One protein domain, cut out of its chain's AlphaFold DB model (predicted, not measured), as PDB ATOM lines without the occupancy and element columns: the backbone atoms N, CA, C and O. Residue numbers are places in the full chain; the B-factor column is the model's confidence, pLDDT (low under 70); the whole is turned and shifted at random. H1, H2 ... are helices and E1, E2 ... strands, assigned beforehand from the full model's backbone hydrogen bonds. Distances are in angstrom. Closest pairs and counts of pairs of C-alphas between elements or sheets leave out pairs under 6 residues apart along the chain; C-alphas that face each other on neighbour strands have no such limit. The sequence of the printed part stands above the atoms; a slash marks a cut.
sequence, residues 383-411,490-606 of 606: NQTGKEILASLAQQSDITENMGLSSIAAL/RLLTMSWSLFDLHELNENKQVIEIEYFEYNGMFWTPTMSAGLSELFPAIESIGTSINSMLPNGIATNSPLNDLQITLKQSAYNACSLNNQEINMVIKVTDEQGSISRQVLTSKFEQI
ATOM      1  N   ASN A 383     109.712 -33.255  -9.450       56.50
ATOM      2  CA  ASN A 383     108.540 -32.517  -9.003       56.50
ATOM      3  C   ASN A 383     107.760 -31.939 -10.200       56.50
ATOM      4  O   ASN A 383     108.163 -30.949 -10.808       56.50
ATOM      5  N   GLN A 384     106.635 -32.569 -10.545       61.44
ATOM      6  CA  GLN A 384     105.765 -32.133 -11.645       61.44
ATOM      7  C   GLN A 384     105.235 -30.705 -11.436       61.44
ATOM      8  O   GLN A 384     105.170 -29.930 -12.386       61.44
ATOM      9  N   THR A 385     104.992 -30.315 -10.183       65.88
ATOM     10  CA  THR A 385     104.580 -28.956  -9.810       65.88
ATOM     11  C   THR A 385     105.662 -27.924 -10.123       65.88
ATOM     12  O   THR A 385     105.352 -26.836 -10.597       65.88
ATOM     13  N   GLY A 386     106.941 -28.264  -9.933       69.62
ATOM     14  CA  GLY A 386     108.054 -27.374 -10.280       69.62
ATOM     15  C   GLY A 386     108.102 -27.056 -11.773       69.62
ATOM     16  O   GLY A 386     108.308 -25.904 -12.149       69.62
ATOM     17  N   LYS A 387     107.843 -28.061 -12.618       74.81
ATOM     18  CA  LYS A 387     107.794 -27.904 -14.080       74.81
ATOM     19  C   LYS A 387     106.592 -27.086 -14.542       74.81
ATOM     20  O   LYS A 387     106.718 -26.281 -15.458       74.81
ATOM     21  N   GLU A 388     105.438 -27.274 -13.907       80.00
ATOM     22  CA  GLU A 388     104.232 -26.481 -14.175       80.00
ATOM     23  C   GLU A 388     104.434 -25.004 -13.808       80.00
ATOM     24  O   GLU A 388     104.050 -24.122 -14.577       80.00
ATOM     25  N   ILE A 389     105.095 -24.725 -12.676       81.81
ATOM     26  CA  ILE A 389     105.446 -23.358 -12.260       81.81
ATOM     27  C   ILE A 389     106.408 -22.719 -13.261       81.81
ATOM     28  O   ILE A 389     106.142 -21.607 -13.716       81.81
ATOM     29  N   LEU A 390     107.484 -23.419 -13.644       86.25
ATOM     30  CA  LEU A 390     108.427 -22.922 -14.649       86.25
ATOM     31  C   LEU A 390     107.714 -22.605 -15.966       86.25
ATOM     32  O   LEU A 390     107.897 -21.521 -16.507       86.25
ATOM     33  N   ALA A 391     106.859 -23.508 -16.457       86.19
ATOM     34  CA  ALA A 391     106.106 -23.296 -17.691       86.19
ATOM     35  C   ALA A 391     105.170 -22.078 -17.604       86.19
ATOM     36  O   ALA A 391     105.102 -21.286 -18.542       86.19
ATOM     37  N   SER A 392     104.476 -21.904 -16.476       88.25
ATOM     38  CA  SER A 392     103.601 -20.751 -16.229       88.25
ATOM     39  C   SER A 392     104.378 -19.430 -16.199       88.25
ATOM     40  O   SER A 392     103.978 -18.456 -16.835       88.25
ATOM     41  N   LEU A 393     105.520 -19.398 -15.505       86.38
ATOM     42  CA  LEU A 393     106.371 -18.211 -15.421       86.38
ATOM     43  C   LEU A 393     107.050 -17.894 -16.759       86.38
ATOM     44  O   LEU A 393     107.125 -16.729 -17.149       86.38
ATOM     45  N   ALA A 394     107.477 -18.914 -17.500       87.50
ATOM     46  CA  ALA A 394     108.051 -18.753 -18.830       87.50
ATOM     47  C   ALA A 394     107.044 -18.142 -19.819       87.50
ATOM     48  O   ALA A 394     107.419 -17.282 -20.607       87.50
ATOM     49  N   GLN A 395     105.754 -18.493 -19.736       88.62
ATOM     50  CA  GLN A 395     104.701 -17.867 -20.556       88.62
ATOM     51  C   GLN A 395     104.499 -16.371 -20.267       88.62
ATOM     52  O   GLN A 395     103.961 -15.655 -21.108       88.62
ATOM     53  N   GLN A 396     104.901 -15.906 -19.085       88.31
ATOM     54  CA  GLN A 396     104.801 -14.508 -18.654       88.31
ATOM     55  C   GLN A 396     106.134 -13.756 -18.779       88.31
ATOM     56  O   GLN A 396     106.230 -12.612 -18.335       88.31
ATOM     57  N   SER A 397     107.169 -14.409 -19.314       88.31
ATOM     58  CA  SER A 397     108.515 -13.852 -19.420       88.31
ATOM     59  C   SER A 397     108.712 -13.115 -20.738       88.31
ATOM     60  O   SER A 397     108.282 -13.592 -21.785       88.31
ATOM     61  N   ASP A 398     109.397 -11.971 -20.695       89.12
ATOM     62  CA  ASP A 398     109.747 -11.206 -21.897       89.12
ATOM     63  C   ASP A 398     110.870 -11.894 -22.677       89.12
ATOM     64  O   ASP A 398     110.909 -11.852 -23.906       89.12
ATOM     65  N   ILE A 399     111.785 -12.547 -21.951       85.06
ATOM     66  CA  ILE A 399     112.893 -13.319 -22.511       85.06
ATOM     67  C   ILE A 399     112.768 -14.756 -22.015       85.06
ATOM     68  O   ILE A 399     112.940 -15.028 -20.829       85.06
ATOM     69  N   THR A 400     112.471 -15.682 -22.923       82.25
ATOM     70  CA  THR A 400     112.241 -17.099 -22.596       82.25
ATOM     71  C   THR A 400     113.473 -17.982 -22.780       82.25
ATOM     72  O   THR A 400     113.484 -19.109 -22.298       82.25
ATOM     73  N   GLU A 401     114.501 -17.491 -23.475       76.44
ATOM     74  CA  GLU A 401     115.722 -18.242 -23.789       76.44
ATOM     75  C   GLU A 401     116.965 -17.373 -23.543       76.44
ATOM     76  O   GLU A 401     117.607 -16.897 -24.479       76.44
ATOM     77  N   ASN A 402     117.312 -17.142 -22.274       87.44
ATOM     78  CA  ASN A 402     118.589 -16.526 -21.911       87.44
ATOM     79  C   ASN A 402     119.582 -17.615 -21.476       87.44
ATOM     80  O   ASN A 402     119.560 -18.097 -20.339       87.44
ATOM     81  N   MET A 403     120.438 -18.032 -22.411       88.56
ATOM     82  CA  MET A 403     121.428 -19.083 -22.182       88.56
ATOM     83  C   MET A 403     122.682 -18.532 -21.497       88.56
ATOM     84  O   MET A 403     123.359 -17.643 -22.008       88.56
ATOM     85  N   GLY A 404     123.011 -19.101 -20.342       87.06
ATOM     86  CA  GLY A 404     124.195 -18.765 -19.565       87.06
ATOM     87  C   GLY A 404     125.426 -19.545 -20.005       87.06
ATOM     88  O   GLY A 404     125.341 -20.682 -20.477       87.06
ATOM     89  N   LEU A 405     126.595 -18.945 -19.789       88.19
ATOM     90  CA  LEU A 405     127.876 -19.628 -19.924       88.19
ATOM     91  C   LEU A 405     128.156 -20.421 -18.648       88.19
ATOM     92  O   LEU A 405     128.293 -19.835 -17.574       88.19
ATOM     93  N   SER A 406     128.286 -21.739 -18.777       88.62
ATOM     94  CA  SER A 406     128.725 -22.622 -17.698       88.62
ATOM     95  C   SER A 406     130.227 -22.869 -17.775       88.62
ATOM     96  O   SER A 406     130.748 -23.138 -18.855       88.62
ATOM     97  N   SER A 407     130.914 -22.812 -16.638       87.50
ATOM     98  CA  SER A 407     132.335 -23.141 -16.500       87.50
ATOM     99  C   SER A 407     132.575 -23.896 -15.201       87.50
ATOM    100  O   SER A 407     131.886 -23.664 -14.207       87.50
ATOM    101  N   ILE A 408     133.558 -24.791 -15.197       84.62
ATOM    102  CA  ILE A 408     133.953 -25.532 -13.997       84.62
ATOM    103  C   ILE A 408     135.329 -25.088 -13.498       84.62
ATOM    104  O   ILE A 408     136.177 -24.659 -14.270       84.62
ATOM    105  N   ALA A 409     135.569 -25.217 -12.202       81.88
ATOM    106  CA  ALA A 409     136.867 -25.032 -11.567       81.88
ATOM    107  C   ALA A 409     137.098 -26.142 -10.535       81.88
ATOM    108  O   ALA A 409     136.151 -26.628  -9.921       81.88
ATOM    109  N   ALA A 410     138.348 -26.549 -10.327       74.31
ATOM    110  CA  ALA A 410     138.695 -27.499  -9.271       74.31
ATOM    111  C   ALA A 410     138.764 -26.797  -7.906       74.31
ATOM    112  O   ALA A 410     139.224 -25.654  -7.817       74.31
ATOM    113  N   LEU A 411     138.395 -27.501  -6.836       70.62
ATOM    114  CA  LEU A 411     138.733 -27.077  -5.478       70.62
ATOM    115  C   LEU A 411     140.181 -27.481  -5.180       70.62
ATOM    116  O   LEU A 411     140.507 -28.657  -5.239       70.62
ATOM    117  N   ARG A 490     134.441 -29.909  -7.290       77.94
ATOM    118  CA  ARG A 490     134.469 -28.812  -8.249       77.94
ATOM    119  C   ARG A 490     133.514 -27.690  -7.877       77.94
ATOM    120  O   ARG A 490     132.482 -27.902  -7.241       77.94
ATOM    121  N   LEU A 491     133.860 -26.499  -8.341       86.19
ATOM    122  CA  LEU A 491     132.990 -25.339  -8.388       86.19
ATOM    123  C   LEU A 491     132.437 -25.206  -9.799       86.19
ATOM    124  O   LEU A 491     133.191 -25.128 -10.764       86.19
ATOM    125  N   LEU A 492     131.119 -25.190  -9.915       87.00
ATOM    126  CA  LEU A 492     130.414 -24.925 -11.154       87.00
ATOM    127  C   LEU A 492     129.915 -23.486 -11.122       87.00
ATOM    128  O   LEU A 492     129.078 -23.127 -10.295       87.00
ATOM    129  N   THR A 493     130.416 -22.672 -12.035       90.38
ATOM    130  CA  THR A 493     130.052 -21.268 -12.167       90.38
ATOM    131  C   THR A 493     129.233 -21.079 -13.433       90.38
ATOM    132  O   THR A 493     129.692 -21.418 -14.522       90.38
ATOM    133  N   MET A 494     128.038 -20.506 -13.306       91.25
ATOM    134  CA  MET A 494     127.223 -20.094 -14.450       91.25
ATOM    135  C   MET A 494     127.058 -18.585 -14.443       91.25
ATOM    136  O   MET A 494     126.989 -17.964 -13.379       91.25
ATOM    137  N   SER A 495     127.037 -17.981 -15.625       90.56
ATOM    138  CA  SER A 495     126.904 -16.535 -15.780       90.56
ATOM    139  C   SER A 495     125.955 -16.193 -16.919       90.56
ATOM    140  O   SER A 495     126.125 -16.683 -18.034       90.56
ATOM    141  N   TRP A 496     124.992 -15.321 -16.637       90.94
ATOM    142  CA  TRP A 496     124.027 -14.791 -17.596       90.94
ATOM    143  C   TRP A 496     124.258 -13.304 -17.823       90.94
ATOM    144  O   TRP A 496     124.638 -12.568 -16.908       90.94
ATOM    145  N   SER A 497     123.993 -12.871 -19.052       88.12
ATOM    146  CA  SER A 497     123.917 -11.455 -19.410       88.12
ATOM    147  C   SER A 497     122.446 -11.083 -19.460       88.12
ATOM    148  O   SER A 497     121.703 -11.662 -20.245       88.12
ATOM    149  N   LEU A 498     122.008 -10.186 -18.584       85.12
ATOM    150  CA  LEU A 498     120.584  -9.896 -18.413       85.12
ATOM    151  C   LEU A 498     120.048  -8.935 -19.478       85.12
ATOM    152  O   LEU A 498     118.881  -8.996 -19.840       85.12
ATOM    153  N   PHE A 499     120.886  -8.031 -19.972       81.25
ATOM    154  CA  PHE A 499     120.505  -7.005 -20.943       81.25
ATOM    155  C   PHE A 499     121.613  -6.830 -21.984       81.25
ATOM    156  O   PHE A 499     122.573  -7.608 -21.999       81.25
ATOM    157  N   ASP A 500     121.470  -5.824 -22.850       72.69
ATOM    158  CA  ASP A 500     122.460  -5.498 -23.874       72.69
ATOM    159  C   ASP A 500     123.869  -5.372 -23.270       72.69
ATOM    160  O   ASP A 500     124.086  -4.715 -22.250       72.69
ATOM    161  N   LEU A 501     124.822  -6.048 -23.908       71.56
ATOM    162  CA  LEU A 501     126.227  -6.097 -23.521       71.56
ATOM    163  C   LEU A 501     127.003  -4.850 -23.965       71.56
ATOM    164  O   LEU A 501     128.120  -4.634 -23.493       71.56
ATOM    165  N   HIS A 502     126.434  -4.039 -24.858       73.56
ATOM    166  CA  HIS A 502     127.085  -2.855 -25.419       73.56
ATOM    167  C   HIS A 502     126.917  -1.596 -24.565       73.56
ATOM    168  O   HIS A 502     127.521  -0.572 -24.882       73.56
ATOM    169  N   GLU A 503     126.157  -1.660 -23.466       79.31
ATOM    170  CA  GLU A 503     125.956  -0.534 -22.555       79.31
ATOM    171  C   GLU A 503     126.098  -0.958 -21.086       79.31
ATOM    172  O   GLU A 503     125.697  -2.051 -20.683       79.31
ATOM    173  N   LEU A 504     126.676  -0.075 -20.261       82.50
ATOM    174  CA  LEU A 504     126.642  -0.240 -18.808       82.50
ATOM    175  C   LEU A 504     125.272   0.176 -18.276       82.50
ATOM    176  O   LEU A 504     124.714   1.192 -18.685       82.50
ATOM    177  N   ASN A 505     124.768  -0.559 -17.292       79.12
ATOM    178  CA  ASN A 505     123.539  -0.184 -16.614       79.12
ATOM    179  C   ASN A 505     123.794   0.773 -15.459       79.12
ATOM    180  O   ASN A 505     124.283   0.397 -14.395       79.12
ATOM    181  N   GLU A 506     123.430   2.027 -15.669       74.81
ATOM    182  CA  GLU A 506     123.533   3.051 -14.634       74.81
ATOM    183  C   GLU A 506     122.246   3.193 -13.806       74.81
ATOM    184  O   GLU A 506     122.262   3.853 -12.766       74.81
ATOM    185  N   ASN A 507     121.151   2.546 -14.219       78.56
ATOM    186  CA  ASN A 507     119.863   2.624 -13.535       78.56
ATOM    187  C   ASN A 507     119.814   1.657 -12.351       78.56
ATOM    188  O   ASN A 507     120.224   0.494 -12.438       78.56
ATOM    189  N   LYS A 508     119.232   2.096 -11.231       79.62
ATOM    190  CA  LYS A 508     119.016   1.218 -10.084       79.62
ATOM    191  C   LYS A 508     117.869   0.255 -10.372       79.62
ATOM    192  O   LYS A 508     116.699   0.574 -10.196       79.62
ATOM    193  N   GLN A 509     118.223  -0.964 -10.742       87.94
ATOM    194  CA  GLN A 509     117.267  -2.049 -10.923       87.94
ATOM    195  C   GLN A 509     117.326  -3.030  -9.755       87.94
ATOM    196  O   GLN A 509     118.405  -3.345  -9.245       87.94
ATOM    197  N   VAL A 510     116.168  -3.531  -9.337       90.69
ATOM    198  CA  VAL A 510     116.054  -4.624  -8.366       90.69
ATOM    199  C   VAL A 510     115.808  -5.916  -9.125       90.69
ATOM    200  O   VAL A 510     114.907  -5.980  -9.954       90.69
ATOM    201  N   ILE A 511     116.609  -6.937  -8.841       92.12
ATOM    202  CA  ILE A 511     116.468  -8.283  -9.380       92.12
ATOM    203  C   ILE A 511     115.961  -9.184  -8.258       92.12
ATOM    204  O   ILE A 511     116.563  -9.247  -7.183       92.12
ATOM    205  N   GLU A 512     114.880  -9.903  -8.530       93.94
ATOM    206  CA  GLU A 512     114.266 -10.872  -7.630       93.94
ATOM    207  C   GLU A 512     114.166 -12.226  -8.333       93.94
ATOM    208  O   GLU A 512     113.707 -12.309  -9.469       93.94
ATOM    209  N   ILE A 513     114.585 -13.298  -7.670       94.19
ATOM    210  CA  ILE A 513     114.415 -14.666  -8.160       94.19
ATOM    211  C   ILE A 513     112.979 -15.092  -7.849       94.19
ATOM    212  O   ILE A 513     112.623 -15.255  -6.687       94.19
ATOM    213  N   GLU A 514     112.155 -15.288  -8.877       92.75
ATOM    214  CA  GLU A 514     110.790 -15.813  -8.725       92.75
ATOM    215  C   GLU A 514     110.777 -17.350  -8.715       92.75
ATOM    216  O   GLU A 514     109.882 -17.964  -8.128       92.75
ATOM    217  N   TYR A 515     111.790 -17.972  -9.325       92.44
ATOM    218  CA  TYR A 515     111.937 -19.422  -9.413       92.44
ATOM    219  C   TYR A 515     113.401 -19.835  -9.575       92.44
ATOM    220  O   TYR A 515     114.151 -19.187 -10.304       92.44
ATOM    221  N   PHE A 516     113.790 -20.943  -8.951       90.75
ATOM    222  CA  PHE A 516     115.086 -21.588  -9.159       90.75
ATOM    223  C   PHE A 516     114.924 -23.107  -9.187       90.75
ATOM    224  O   PHE A 516     114.251 -23.655  -8.322       90.75
ATOM    225  N   GLU A 517     115.561 -23.784 -10.137       86.62
ATOM    226  CA  GLU A 517     115.579 -25.238 -10.286       86.62
ATOM    227  C   GLU A 517     117.000 -25.735 -10.547       86.62
ATOM    228  O   GLU A 517     117.717 -25.229 -11.413       86.62
ATOM    229  N   TYR A 518     117.391 -26.760  -9.792       83.94
ATOM    230  CA  TYR A 518     118.689 -27.412  -9.885       83.94
ATOM    231  C   TYR A 518     118.608 -28.842  -9.341       83.94
ATOM    232  O   TYR A 518     118.034 -29.080  -8.277       83.94
ATOM    233  N   ASN A 519     119.215 -29.800 -10.051       74.50
ATOM    234  CA  ASN A 519     119.294 -31.210  -9.647       74.50
ATOM    235  C   ASN A 519     117.920 -31.846  -9.322       74.50
ATOM    236  O   ASN A 519     117.784 -32.636  -8.388       74.50
ATOM    237  N   GLY A 520     116.878 -31.474 -10.073       67.94
ATOM    238  CA  GLY A 520     115.506 -31.966  -9.883       67.94
ATOM    239  C   GLY A 520     114.759 -31.388  -8.671       67.94
ATOM    240  O   GLY A 520     113.622 -31.793  -8.421       67.94
ATOM    241  N   MET A 521     115.366 -30.453  -7.935       73.00
ATOM    242  CA  MET A 521     114.727 -29.669  -6.875       73.00
ATOM    243  C   MET A 521     114.394 -28.269  -7.392       73.00
ATOM    244  O   MET A 521     115.103 -27.751  -8.251       73.00
ATOM    245  N   PHE A 522     113.363 -27.632  -6.830       81.81
ATOM    246  CA  PHE A 522     113.034 -26.242  -7.138       81.81
ATOM    247  C   PHE A 522     112.719 -25.425  -5.883       81.81
ATOM    248  O   PHE A 522     112.387 -25.980  -4.836       81.81
ATOM    249  N   TRP A 523     112.790 -24.103  -6.012       85.62
ATOM    250  CA  TRP A 523     112.453 -23.134  -4.978       85.62
ATOM    251  C   TRP A 523     111.691 -21.944  -5.545       85.62
ATOM    252  O   TRP A 523     111.919 -21.523  -6.681       85.62
ATOM    253  N   THR A 524     110.804 -21.398  -4.718       83.94
ATOM    254  CA  THR A 524     110.121 -20.122  -4.941       83.94
ATOM    255  C   THR A 524     110.173 -19.289  -3.653       83.94
ATOM    256  O   THR A 524     110.223 -19.865  -2.562       83.94
ATOM    257  N   PRO A 525     110.069 -17.948  -3.728       81.31
ATOM    258  CA  PRO A 525     110.084 -17.074  -2.546       81.31
ATOM    259  C   PRO A 525     108.989 -17.351  -1.507       81.31
ATOM    260  O   PRO A 525     109.089 -16.911  -0.367       81.31
ATOM    261  N   THR A 526     107.922 -18.054  -1.894       78.00
ATOM    262  CA  THR A 526     106.802 -18.409  -1.010       78.00
ATOM    263  C   THR A 526     107.070 -19.652  -0.162       78.00
ATOM    264  O   THR A 526     106.253 -19.984   0.694       78.00
ATOM    265  N   MET A 527     108.163 -20.379  -0.414       70.06
ATOM    266  CA  MET A 527     108.532 -21.544   0.388       70.06
ATOM    267  C   MET A 527     109.008 -21.126   1.781       70.06
ATOM    268  O   MET A 527     109.631 -20.084   1.961       70.06
ATOM    269  N   SER A 528     108.726 -21.963   2.782       63.03
ATOM    270  CA  SER A 528     109.068 -21.680   4.182       63.03
ATOM    271  C   SER A 528     110.569 -21.746   4.481       63.03
ATOM    272  O   SER A 528     111.009 -21.133   5.450       63.03
ATOM    273  N   ALA A 529     111.335 -22.476   3.666       64.94
ATOM    274  CA  ALA A 529     112.789 -22.562   3.740       64.94
ATOM    275  C   ALA A 529     113.442 -21.634   2.705       64.94
ATOM    276  O   ALA A 529     112.996 -21.543   1.555       64.94
ATOM    277  N   GLY A 530     114.511 -20.952   3.116       71.94
ATOM    278  CA  GLY A 530     115.257 -20.035   2.250       71.94
ATOM    279  C   GLY A 530     116.041 -20.755   1.146       71.94
ATOM    280  O   GLY A 530     116.340 -21.945   1.253       71.94
ATOM    281  N   LEU A 531     116.444 -20.024   0.100       77.81
ATOM    282  CA  LEU A 531     117.189 -20.591  -1.035       77.81
ATOM    283  C   LEU A 531     118.485 -21.287  -0.574       77.81
ATOM    284  O   LEU A 531     118.767 -22.410  -0.982       77.81
ATOM    285  N   SER A 532     119.244 -20.653   0.326       77.19
ATOM    286  CA  SER A 532     120.484 -21.216   0.885       77.19
ATOM    287  C   SER A 532     120.262 -22.415   1.809       77.19
ATOM    288  O   SER A 532     121.180 -23.201   2.016       77.19
ATOM    289  N   GLU A 533     119.065 -22.549   2.387       69.31
ATOM    290  CA  GLU A 533     118.714 -23.694   3.234       69.31
ATOM    291  C   GLU A 533     118.370 -24.916   2.379       69.31
ATOM    292  O   GLU A 533     118.744 -26.034   2.727       69.31
ATOM    293  N   LEU A 534     117.688 -24.704   1.246       67.81
ATOM    294  CA  LEU A 534     117.322 -25.778   0.319       67.81
ATOM    295  C   LEU A 534     118.473 -26.226  -0.578       67.81
ATOM    296  O   LEU A 534     118.555 -27.398  -0.939       67.81
ATOM    297  N   PHE A 535     119.368 -25.308  -0.936       77.50
ATOM    298  CA  PHE A 535     120.488 -25.583  -1.825       77.50
ATOM    299  C   PHE A 535     121.816 -25.249  -1.138       77.50
ATOM    300  O   PHE A 535     122.453 -24.255  -1.487       77.50
ATOM    301  N   PRO A 536     122.290 -26.097  -0.205       70.88
ATOM    302  CA  PRO A 536     123.566 -25.883   0.486       70.88
ATOM    303  C   PRO A 536     124.773 -25.898  -0.466       70.88
ATOM    304  O   PRO A 536     125.844 -25.407  -0.123       70.88
ATOM    305  N   ALA A 537     124.595 -26.436  -1.677       78.44
ATOM    306  CA  ALA A 537     125.574 -26.372  -2.752       78.44
ATOM    307  C   ALA A 537     125.802 -24.944  -3.281       78.44
ATOM    308  O   ALA A 537     126.847 -24.697  -3.872       78.44
ATOM    309  N   ILE A 538     124.861 -24.004  -3.108       86.75
ATOM    310  CA  ILE A 538     125.038 -22.618  -3.560       86.75
ATOM    311  C   ILE A 538     126.079 -21.938  -2.673       86.75
ATOM    312  O   ILE A 538     125.814 -21.592  -1.525       86.75
ATOM    313  N   GLU A 539     127.259 -21.700  -3.234       87.88
ATOM    314  CA  GLU A 539     128.307 -20.924  -2.577       87.88
ATOM    315  C   GLU A 539     128.057 -19.424  -2.733       87.88
ATOM    316  O   GLU A 539     128.234 -18.646  -1.797       87.88
ATOM    317  N   SER A 540     127.628 -19.006  -3.922       89.94
ATOM    318  CA  SER A 540     127.236 -17.626  -4.181       89.94
ATOM    319  C   SER A 540     126.187 -17.553  -5.279       89.94
ATOM    320  O   SER A 540     126.194 -18.339  -6.224       89.94
ATOM    321  N   ILE A 541     125.288 -16.586  -5.151       91.94
ATOM    322  CA  ILE A 541     124.383 -16.160  -6.212       91.94
ATOM    323  C   ILE A 541     124.248 -14.649  -6.118       91.94
ATOM    324  O   ILE A 541     124.028 -14.104  -5.032       91.94
ATOM    325  N   GLY A 542     124.428 -13.967  -7.235       90.69
ATOM    326  CA  GLY A 542     124.353 -12.521  -7.260       90.69
ATOM    327  C   GLY A 542     125.013 -11.908  -8.474       90.69
ATOM    328  O   GLY A 542     125.404 -12.588  -9.417       90.69
ATOM    329  N   THR A 543     125.115 -10.593  -8.440       84.62
ATOM    330  CA  THR A 543     125.808  -9.822  -9.463       84.62
ATOM    331  C   THR A 543     127.263  -9.619  -9.059       84.62
ATOM    332  O   THR A 543     127.653  -9.893  -7.921       84.62
ATOM    333  N   SER A 544     128.077  -9.066  -9.955       72.12
ATOM    334  CA  SER A 544     129.487  -8.746  -9.679       72.12
ATOM    335  C   SER A 544     129.747  -7.888  -8.424       72.12
ATOM    336  O   SER A 544     130.890  -7.811  -7.966       72.12
ATOM    337  N   ILE A 545     128.720  -7.244  -7.855       68.88
ATOM    338  CA  ILE A 545     128.840  -6.369  -6.678       68.88
ATOM    339  C   ILE A 545     127.861  -6.692  -5.535       68.88
ATOM    340  O   ILE A 545     128.098  -6.265  -4.404       68.88
ATOM    341  N   ASN A 546     126.776  -7.432  -5.796       77.38
ATOM    342  CA  ASN A 546     125.722  -7.690  -4.815       77.38
ATOM    343  C   ASN A 546     125.422  -9.183  -4.701       77.38
ATOM    344  O   ASN A 546     125.180  -9.848  -5.700       77.38
ATOM    345  N   SER A 547     125.358  -9.683  -3.469       83.25
ATOM    346  CA  SER A 547     124.820 -11.017  -3.187       83.25
ATOM    347  C   SER A 547     123.293 -10.977  -3.173       83.25
ATOM    348  O   SER A 547     122.711 -10.025  -2.651       83.25
ATOM    349  N   MET A 548     122.663 -12.020  -3.707       85.81
ATOM    350  CA  MET A 548     121.220 -12.266  -3.628       85.81
ATOM    351  C   MET A 548     120.834 -13.155  -2.445       85.81
ATOM    352  O   MET A 548     119.648 -13.350  -2.188       85.81
ATOM    353  N   LEU A 549     121.799 -13.715  -1.712       82.44
ATOM    354  CA  LEU A 549     121.505 -14.573  -0.564       82.44
ATOM    355  C   LEU A 549     121.140 -13.759   0.687       82.44
ATOM    356  O   LEU A 549     121.735 -12.703   0.922       82.44
ATOM    357  N   PRO A 550     120.212 -14.262   1.528       71.00
ATOM    358  CA  PRO A 550     119.535 -15.567   1.419       71.00
ATOM    359  C   PRO A 550     118.214 -15.555   0.625       71.00
ATOM    360  O   PRO A 550     117.677 -16.619   0.327       71.00
ATOM    361  N   ASN A 551     117.685 -14.377   0.282       75.62
ATOM    362  CA  ASN A 551     116.281 -14.212  -0.124       75.62
ATOM    363  C   ASN A 551     116.041 -14.180  -1.643       75.62
ATOM    364  O   ASN A 551     114.911 -13.981  -2.073       75.62
ATOM    365  N   GLY A 552     117.087 -14.321  -2.456       83.81
ATOM    366  CA  GLY A 552     116.995 -14.217  -3.909       83.81
ATOM    367  C   GLY A 552     116.757 -12.791  -4.409       83.81
ATOM    368  O   GLY A 552     116.191 -12.626  -5.481       83.81
ATOM    369  N   ILE A 553     117.151 -11.761  -3.650       87.88
ATOM    370  CA  ILE A 553     116.926 -10.352  -4.012       87.88
ATOM    371  C   ILE A 553     118.244  -9.587  -3.960       87.88
ATOM    372  O   ILE A 553     118.939  -9.613  -2.945       87.88
ATOM    373  N   ALA A 554     118.568  -8.867  -5.031       86.12
ATOM    374  CA  ALA A 554     119.693  -7.939  -5.063       86.12
ATOM    375  C   ALA A 554     119.430  -6.758  -5.993       86.12
ATOM    376  O   ALA A 554     118.544  -6.778  -6.839       86.12
ATOM    377  N   THR A 555     120.251  -5.722  -5.869       83.75
ATOM    378  CA  THR A 555     120.338  -4.670  -6.884       83.75
ATOM    379  C   THR A 555     121.234  -5.110  -8.041       83.75
ATOM    380  O   THR A 555     122.286  -5.722  -7.813       83.75
ATOM    381  N   ASN A 556     120.839  -4.786  -9.272       82.50
ATOM    382  CA  ASN A 556     121.624  -5.080 -10.468       82.50
ATOM    383  C   ASN A 556     123.003  -4.393 -10.407       82.50
ATOM    384  O   ASN A 556     123.169  -3.361  -9.748       82.50
ATOM    385  N   SER A 557     124.008  -4.997 -11.042       81.88
ATOM    386  CA  SER A 557     125.322  -4.379 -11.243       81.88
ATOM    387  C   SER A 557     125.330  -3.570 -12.546       81.88
ATOM    388  O   SER A 557     124.557  -3.873 -13.458       81.88
ATOM    389  N   PRO A 558     126.272  -2.623 -12.716       81.12
ATOM    390  CA  PRO A 558     126.468  -1.970 -14.008       81.12
ATOM    391  C   PRO A 558     126.823  -2.912 -15.160       81.12
ATOM    392  O   PRO A 558     126.635  -2.552 -16.315       81.12
ATOM    393  N   LEU A 559     127.332  -4.112 -14.862       78.06
ATOM    394  CA  LEU A 559     127.686  -5.120 -15.863       78.06
ATOM    395  C   LEU A 559     126.492  -5.963 -16.328       78.06
ATOM    396  O   LEU A 559     126.682  -6.817 -17.193       78.06
ATOM    397  N   ASN A 560     125.294  -5.756 -15.765       82.00
ATOM    398  CA  ASN A 560     124.092  -6.524 -16.103       82.00
ATOM    399  C   ASN A 560     124.316  -8.035 -16.050       82.00
ATOM    400  O   ASN A 560     123.859  -8.778 -16.922       82.00
ATOM    401  N   ASP A 561     125.068  -8.485 -15.052       86.38
ATOM    402  CA  ASP A 561     125.475  -9.870 -14.931       86.38
ATOM    403  C   ASP A 561     124.825 -10.536 -13.727       86.38
ATOM    404  O   ASP A 561     124.806  -9.985 -12.627       86.38
ATOM    405  N   LEU A 562     124.322 -11.748 -13.942       91.69
ATOM    406  CA  LEU A 562     123.944 -12.641 -12.859       91.69
ATOM    407  C   LEU A 562     124.858 -13.854 -12.887       91.69
ATOM    408  O   LEU A 562     124.998 -14.511 -13.916       91.69
ATOM    409  N   GLN A 563     125.466 -14.157 -11.749       92.25
ATOM    410  CA  GLN A 563     126.365 -15.278 -11.573       92.25
ATOM    411  C   GLN A 563     125.878 -16.159 -10.427       92.25
ATOM    412  O   GLN A 563     125.468 -15.673  -9.372       92.25
ATOM    413  N   ILE A 564     125.971 -17.469 -10.622       92.81
ATOM    414  CA  ILE A 564     125.812 -18.463  -9.563       92.81
ATOM    415  C   ILE A 564     127.051 -19.351  -9.531       92.81
ATOM    416  O   ILE A 564     127.560 -19.755 -10.577       92.81
ATOM    417  N   THR A 565     127.534 -19.649  -8.331       91.19
ATOM    418  CA  THR A 565     128.604 -20.618  -8.093       91.19
ATOM    419  C   THR A 565     128.082 -21.716  -7.183       91.19
ATOM    420  O   THR A 565     127.577 -21.441  -6.091       91.19
ATOM    421  N   LEU A 566     128.208 -22.957  -7.641       88.19
ATOM    422  CA  LEU A 566     127.793 -24.155  -6.932       88.19
ATOM    423  C   LEU A 566     128.984 -25.039  -6.590       88.19
ATOM    424  O   LEU A 566     129.817 -25.310  -7.451       88.19
ATOM    425  N   LYS A 567     128.992 -25.598  -5.387       85.31
ATOM    426  CA  LYS A 567     129.828 -26.742  -5.027       85.31
ATOM    427  C   LYS A 567     129.182 -28.026  -5.526       85.31
ATOM    428  O   LYS A 567     127.993 -28.266  -5.315       85.31
ATOM    429  N   GLN A 568     129.958 -28.841  -6.228       77.31
ATOM    430  CA  GLN A 568     129.520 -30.138  -6.727       77.31
ATOM    431  C   GLN A 568     130.562 -31.208  -6.409       77.31
ATOM    432  O   GLN A 568     131.752 -31.033  -6.670       77.31
ATOM    433  N   SER A 569     130.096 -32.347  -5.905       68.81
ATOM    434  CA  SER A 569     130.860 -33.595  -5.915       68.81
ATOM    435  C   SER A 569     130.841 -34.224  -7.309       68.81
ATOM    436  O   SER A 569     129.912 -33.990  -8.097       68.81
ATOM    437  N   ALA A 570     131.832 -35.064  -7.607       65.00
ATOM    438  CA  ALA A 570     131.868 -35.858  -8.830       65.00
ATOM    439  C   ALA A 570     130.635 -36.769  -8.954       65.00
ATOM    440  O   ALA A 570     130.125 -36.961 -10.046       65.00
ATOM    441  N   TYR A 571     130.078 -37.263  -7.847       61.44
ATOM    442  CA  TYR A 571     128.824 -38.021  -7.873       61.44
ATOM    443  C   TYR A 571     127.646 -37.178  -8.388       61.44
ATOM    444  O   TYR A 571     126.977 -37.545  -9.357       61.44
ATOM    445  N   ASN A 572     127.410 -36.011  -7.773       64.06
ATOM    446  CA  ASN A 572     126.289 -35.144  -8.142       64.06
ATOM    447  C   ASN A 572     126.419 -34.678  -9.590       64.06
ATOM    448  O   ASN A 572     125.429 -34.631 -10.314       64.06
ATOM    449  N   ALA A 573     127.638 -34.373 -10.027       66.44
ATOM    450  CA  ALA A 573     127.985 -34.021 -11.396       66.44
ATOM    451  C   ALA A 573     127.520 -35.023 -12.464       66.44
ATOM    452  O   ALA A 573     127.184 -34.611 -13.572       66.44
ATOM    453  N   CYS A 574     127.520 -36.319 -12.144       65.75
ATOM    454  CA  CYS A 574     127.165 -37.384 -13.081       65.75
ATOM    455  C   CYS A 574     125.688 -37.808 -12.975       65.75
ATOM    456  O   CYS A 574     125.250 -38.696 -13.707       65.75
ATOM    457  N   SER A 575     124.914 -37.193 -12.069       67.19
ATOM    458  CA  SER A 575     123.479 -37.440 -11.912       67.19
ATOM    459  C   SER A 575     122.712 -37.074 -13.184       67.19
ATOM    460  O   SER A 575     122.898 -36.003 -13.762       67.19
ATOM    461  N   LEU A 576     121.761 -37.926 -13.577       64.56
ATOM    462  CA  LEU A 576     120.871 -37.656 -14.712       64.56
ATOM    463  C   LEU A 576     119.976 -36.430 -14.499       64.56
ATOM    464  O   LEU A 576     119.516 -35.868 -15.487       64.56
ATOM    465  N   ASN A 577     119.742 -36.014 -13.252       65.38
ATOM    466  CA  ASN A 577     118.960 -34.818 -12.929       65.38
ATOM    467  C   ASN A 577     119.821 -33.545 -12.865       65.38
ATOM    468  O   ASN A 577     119.280 -32.445 -12.785       65.38
ATOM    469  N   ASN A 578     121.150 -33.678 -12.912       72.88
ATOM    470  CA  ASN A 578     122.099 -32.572 -12.838       72.88
ATOM    471  C   ASN A 578     122.640 -32.215 -14.232       72.88
ATOM    472  O   ASN A 578     123.824 -32.382 -14.522       72.88
ATOM    473  N   GLN A 579     121.751 -31.785 -15.128       77.75
ATOM    474  CA  GLN A 579     122.116 -31.447 -16.515       77.75
ATOM    475  C   GLN A 579     122.115 -29.945 -16.780       77.75
ATOM    476  O   GLN A 579     122.878 -29.463 -17.620       77.75
ATOM    477  N   GLU A 580     121.255 -29.219 -16.072       87.50
ATOM    478  CA  GLU A 580     121.056 -27.792 -16.248       87.50
ATOM    479  C   GLU A 580     120.547 -27.131 -14.964       87.50
ATOM    480  O   GLU A 580     120.091 -27.795 -14.028       87.50
ATOM    481  N   ILE A 581     120.649 -25.805 -14.944       89.88
ATOM    482  CA  ILE A 581     119.925 -24.923 -14.033       89.88
ATOM    483  C   ILE A 581     118.909 -24.137 -14.835       89.88
ATOM    484  O   ILE A 581     119.241 -23.632 -15.911       89.88
ATOM    485  N   ASN A 582     117.729 -23.971 -14.243       91.50
ATOM    486  CA  ASN A 582     116.707 -23.045 -14.704       91.50
ATOM    487  C   ASN A 582     116.403 -22.044 -13.588       91.50
ATOM    488  O   ASN A 582     116.242 -22.411 -12.426       91.50
ATOM    489  N   MET A 583     116.325 -20.766 -13.922       94.38
ATOM    490  CA  MET A 583     115.998 -19.703 -12.980       94.38
ATOM    491  C   MET A 583     115.098 -18.689 -13.672       94.38
ATOM    492  O   MET A 583     115.374 -18.298 -14.800       94.38
ATOM    493  N   VAL A 584     114.034 -18.244 -13.010       94.50
ATOM    494  CA  VAL A 584     113.229 -17.119 -13.494       94.50
ATOM    495  C   VAL A 584     113.488 -15.933 -12.593       94.50
ATOM    496  O   VAL A 584     113.316 -16.022 -11.373       94.50
ATOM    497  N   ILE A 585     113.895 -14.825 -13.201       94.81
ATOM    498  CA  ILE A 585     114.112 -13.567 -12.500       94.81
ATOM    499  C   ILE A 585     113.097 -12.517 -12.938       94.81
ATOM    500  O   ILE A 585     112.701 -12.445 -14.102       94.81
ATOM    501  N   LYS A 586     112.738 -11.661 -11.990       94.19
ATOM    502  CA  LYS A 586     111.996 -10.427 -12.190       94.19
ATOM    503  C   LYS A 586     112.937  -9.254 -11.961       94.19
ATOM    504  O   LYS A 586     113.509  -9.121 -10.882       94.19
ATOM    505  N   VAL A 587     113.065  -8.389 -12.954       92.44
ATOM    506  CA  VAL A 587     113.818  -7.139 -12.871       92.44
ATOM    507  C   VAL A 587     112.833  -5.979 -12.815       92.44
ATOM    508  O   VAL A 587     111.973  -5.857 -13.680       92.44
ATOM    509  N   THR A 588     112.943  -5.141 -11.787       92.31
ATOM    510  CA  THR A 588     112.116  -3.939 -11.607       92.31
ATOM    511  C   THR A 588     112.995  -2.700 -11.713       92.31
ATOM    512  O   THR A 588     113.999  -2.604 -11.001       92.31
ATOM    513  N   ASP A 589     112.648  -1.773 -12.605       89.12
ATOM    514  CA  ASP A 589     113.359  -0.498 -12.762       89.12
ATOM    515  C   ASP A 589     112.933   0.560 -11.723       89.12
ATOM    516  O   ASP A 589     112.064   0.332 -10.878       89.12
ATOM    517  N   GLU A 590     113.568   1.735 -11.766       85.31
ATOM    518  CA  GLU A 590     113.274   2.846 -10.848       85.31
ATOM    519  C   GLU A 590     111.859   3.422 -11.030       85.31
ATOM    520  O   GLU A 590     111.302   4.004 -10.097       85.31
ATOM    521  N   GLN A 591     111.275   3.262 -12.217       87.00
ATOM    522  CA  GLN A 591     109.925   3.697 -12.568       87.00
ATOM    523  C   GLN A 591     108.858   2.660 -12.175       87.00
ATOM    524  O   GLN A 591     107.662   2.952 -12.253       87.00
ATOM    525  N   GLY A 592     109.273   1.477 -11.713       86.88
ATOM    526  CA  GLY A 592     108.406   0.365 -11.341       86.88
ATOM    527  C   GLY A 592     107.990  -0.526 -12.516       86.88
ATOM    528  O   GLY A 592     107.100  -1.361 -12.344       86.88
ATOM    529  N   SER A 593     108.599  -0.376 -13.696       89.50
ATOM    530  CA  SER A 593     108.384  -1.285 -14.824       89.50
ATOM    531  C   SER A 593     109.051  -2.622 -14.537       89.50
ATOM    532  O   SER A 593     110.164  -2.683 -14.013       89.50
ATOM    533  N   ILE A 594     108.357  -3.700 -14.888       91.50
ATOM    534  CA  ILE A 594     108.780  -5.066 -14.596       91.50
ATOM    535  C   ILE A 594     109.144  -5.756 -15.901       91.50
ATOM    536  O   ILE A 594     108.328  -5.771 -16.820       91.50
ATOM    537  N   SER A 595     110.318  -6.384 -15.936       90.75
ATOM    538  CA  SER A 595     110.698  -7.336 -16.974       90.75
ATOM    539  C   SER A 595     111.045  -8.694 -16.369       90.75
ATOM    540  O   SER A 595     111.622  -8.767 -15.282       90.75
ATOM    541  N   ARG A 596     110.688  -9.781 -17.052       93.19
ATOM    542  CA  ARG A 596     110.933 -11.160 -16.615       93.19
ATOM    543  C   ARG A 596     111.801 -11.919 -17.600       93.19
ATOM    544  O   ARG A 596     111.585 -11.848 -18.809       93.19
ATOM    545  N   GLN A 597     112.748 -12.686 -17.068       93.94
ATOM    546  CA  GLN A 597     113.674 -13.477 -17.874       93.94
ATOM    547  C   GLN A 597     113.811 -14.898 -17.342       93.94
ATOM    548  O   GLN A 597     114.003 -15.104 -16.142       93.94
ATOM    549  N   VAL A 598     113.770 -15.861 -18.260       93.75
ATOM    550  CA  VAL A 598     114.111 -17.262 -18.017       93.75
ATOM    551  C   VAL A 598     115.584 -17.461 -18.346       93.75
ATOM    552  O   VAL A 598     116.011 -17.335 -19.494       93.75
ATOM    553  N   LEU A 599     116.359 -17.757 -17.311       94.38
ATOM    554  CA  LEU A 599     117.789 -17.997 -17.352       94.38
ATOM    555  C   LEU A 599     118.044 -19.502 -17.296       94.38
ATOM    556  O   LEU A 599     117.733 -20.152 -16.295       94.38
ATOM    557  N   THR A 600     118.650 -20.049 -18.343       92.06
ATOM    558  CA  THR A 600     118.989 -21.477 -18.422       92.06
ATOM    559  C   THR A 600     120.485 -21.641 -18.622       92.06
ATOM    560  O   THR A 600     121.105 -20.880 -19.355       92.06
ATOM    561  N   SER A 601     121.106 -22.624 -17.974       90.62
ATOM    562  CA  SER A 601     122.501 -22.981 -18.244       90.62
ATOM    563  C   SER A 601     122.670 -24.489 -18.212       90.62
ATOM    564  O   SER A 601     122.393 -25.117 -17.196       90.62
ATOM    565  N   LYS A 602     123.190 -25.059 -19.302       87.88
ATOM    566  CA  LYS A 602     123.530 -26.486 -19.399       87.88
ATOM    567  C   LYS A 602     124.957 -26.717 -18.918       87.88
ATOM    568  O   LYS A 602     125.827 -25.887 -19.165       87.88
ATOM    569  N   PHE A 603     125.201 -27.838 -18.247       77.38
ATOM    570  CA  PHE A 603     126.487 -28.104 -17.587       77.38
ATOM    571  C   PHE A 603     127.508 -28.836 -18.449       77.38
ATOM    572  O   PHE A 603     128.574 -29.133 -17.934       77.38
ATOM    573  N   GLU A 604     127.179 -29.116 -19.719       62.50
ATOM    574  CA  GLU A 604     127.973 -29.926 -20.656       62.50
ATOM    575  C   GLU A 604     128.605 -31.142 -19.967       62.50
ATOM    576  O   GLU A 604     129.718 -31.099 -19.450       62.50
ATOM    577  N   GLN A 605     127.872 -32.258 -19.954       51.72
ATOM    578  CA  GLN A 605     128.394 -33.526 -19.448       51.72
ATOM    579  C   GLN A 605     129.654 -33.892 -20.240       51.72
ATOM    580  O   GLN A 605     129.575 -34.169 -21.440       51.72
ATOM    581  N   ILE A 606     130.816 -33.839 -19.593       50.69
ATOM    582  CA  ILE A 606     132.079 -34.221 -20.228       50.69
ATOM    583  C   ILE A 606     132.236 -35.720 -20.287       50.69
ATOM    584  O   ILE A 606     131.956 -36.386 -19.265       50.69
TER     585      ILE A 606
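Overview. This is residues 383 to 411 and 490 to 606 of the 606 residues of an uncharacterized protein of Pseudoalteromonas sp. S558 (UniProt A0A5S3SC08). Two twisted sheets lie face to face as a sandwich, E1 E4 E5 E7 E9 E10 in one and E2 E3 E8 E6 in the other, with helix H1 packed slantwise over the outside of the six-stranded sheet. E1 runs on into E2 at 36 degrees, so that one nearly continuous run passes from sheet to sheet. The printed part has 146 residues, with three named helices and ten named strands in the order H1 E1 E2 E3 E4 E5 H2 E6 E7 E8 H3 E9 E10; the class is mixed, helices and strands. The larger sheet is branched and mixed, the smaller antiparallel in the order E2 E3 E8 E6. The whole is compact, with a radius of gyration of the C-alphas of 14.7 A and spans of 46 by 33 by 26 A.

Arrangement. H1, residues 384 to 395, is on the branched sheet of E1, residues 399 to 403, E4, 510 to 518, E5, 521 to 523, E7, 553 to 555, E9, 580 to 588, and E10, 594 to 602. Its height over the sheet is 9.0 A, and it runs slantwise at 46 degrees to E9 on the local plane; its closest C-alphas to E5 are Gly 386 and Phe 522, 6.0 A. E1 and E10 are parallel (N 598 and O 399, 2.8 A). E4 bends by 57 degrees at residue 515; E5 (N 523 and O 516, 2.8 A) and E7 (N 511 and O 554, 2.8 A) lie on one side of it, E9 (N 512 and O 586, 2.8 A) on the other. E4 and E5 are a hairpin, as are E9 and E10 (N 583 and O 599, 2.8 A). The second sheet has E2, residues 405 to 410, E3, 490 to 497, E8, 561 to 568, and E6, 538 to 542, each antiparallel to its neighbour, with N 407 and O 493 of E2 and E3, N 492 and O 566 of E3 and E8, and N 565 and O 540 of E8 and E6 within hydrogen-bond range, each pair at 2.8 A. The sandwich, two sheets face to face, has planes 21 degrees apart. H2, residues 531 to 534, only grazes both sheets; H3, residues 570 to 573, is on neither, only just for the second, with 4 pairs of C-alphas within 10 A. In H1 every O i to N i+4 pair is within hydrogen-bond range; H2 and H3 are too short for one.

Along the chain. H1 begins at C-alpha 384 (105.765, -32.133, -11.645) and is 16.9 A long. E3 measures 23.2 A, E4 23.0 A, E8 22.2 A and E9 25.9 A. E10, 26.4 A, ends at C-alpha 602 (123.530, -26.486, -19.399).

Size, cuts and confidence. The C-alphas of Tyr 571 and Gln 591, 46.0 A, are the farthest apart. Residues 412 to 489 are not printed; C-alphas 411 and 490 are 5.4 A apart across the cut. E3 to E4 is a long link. Mean pLDDT of the printed part is 81.7, with residues 383 to 386, 569 to 577 and 604 to 606 among those under 70.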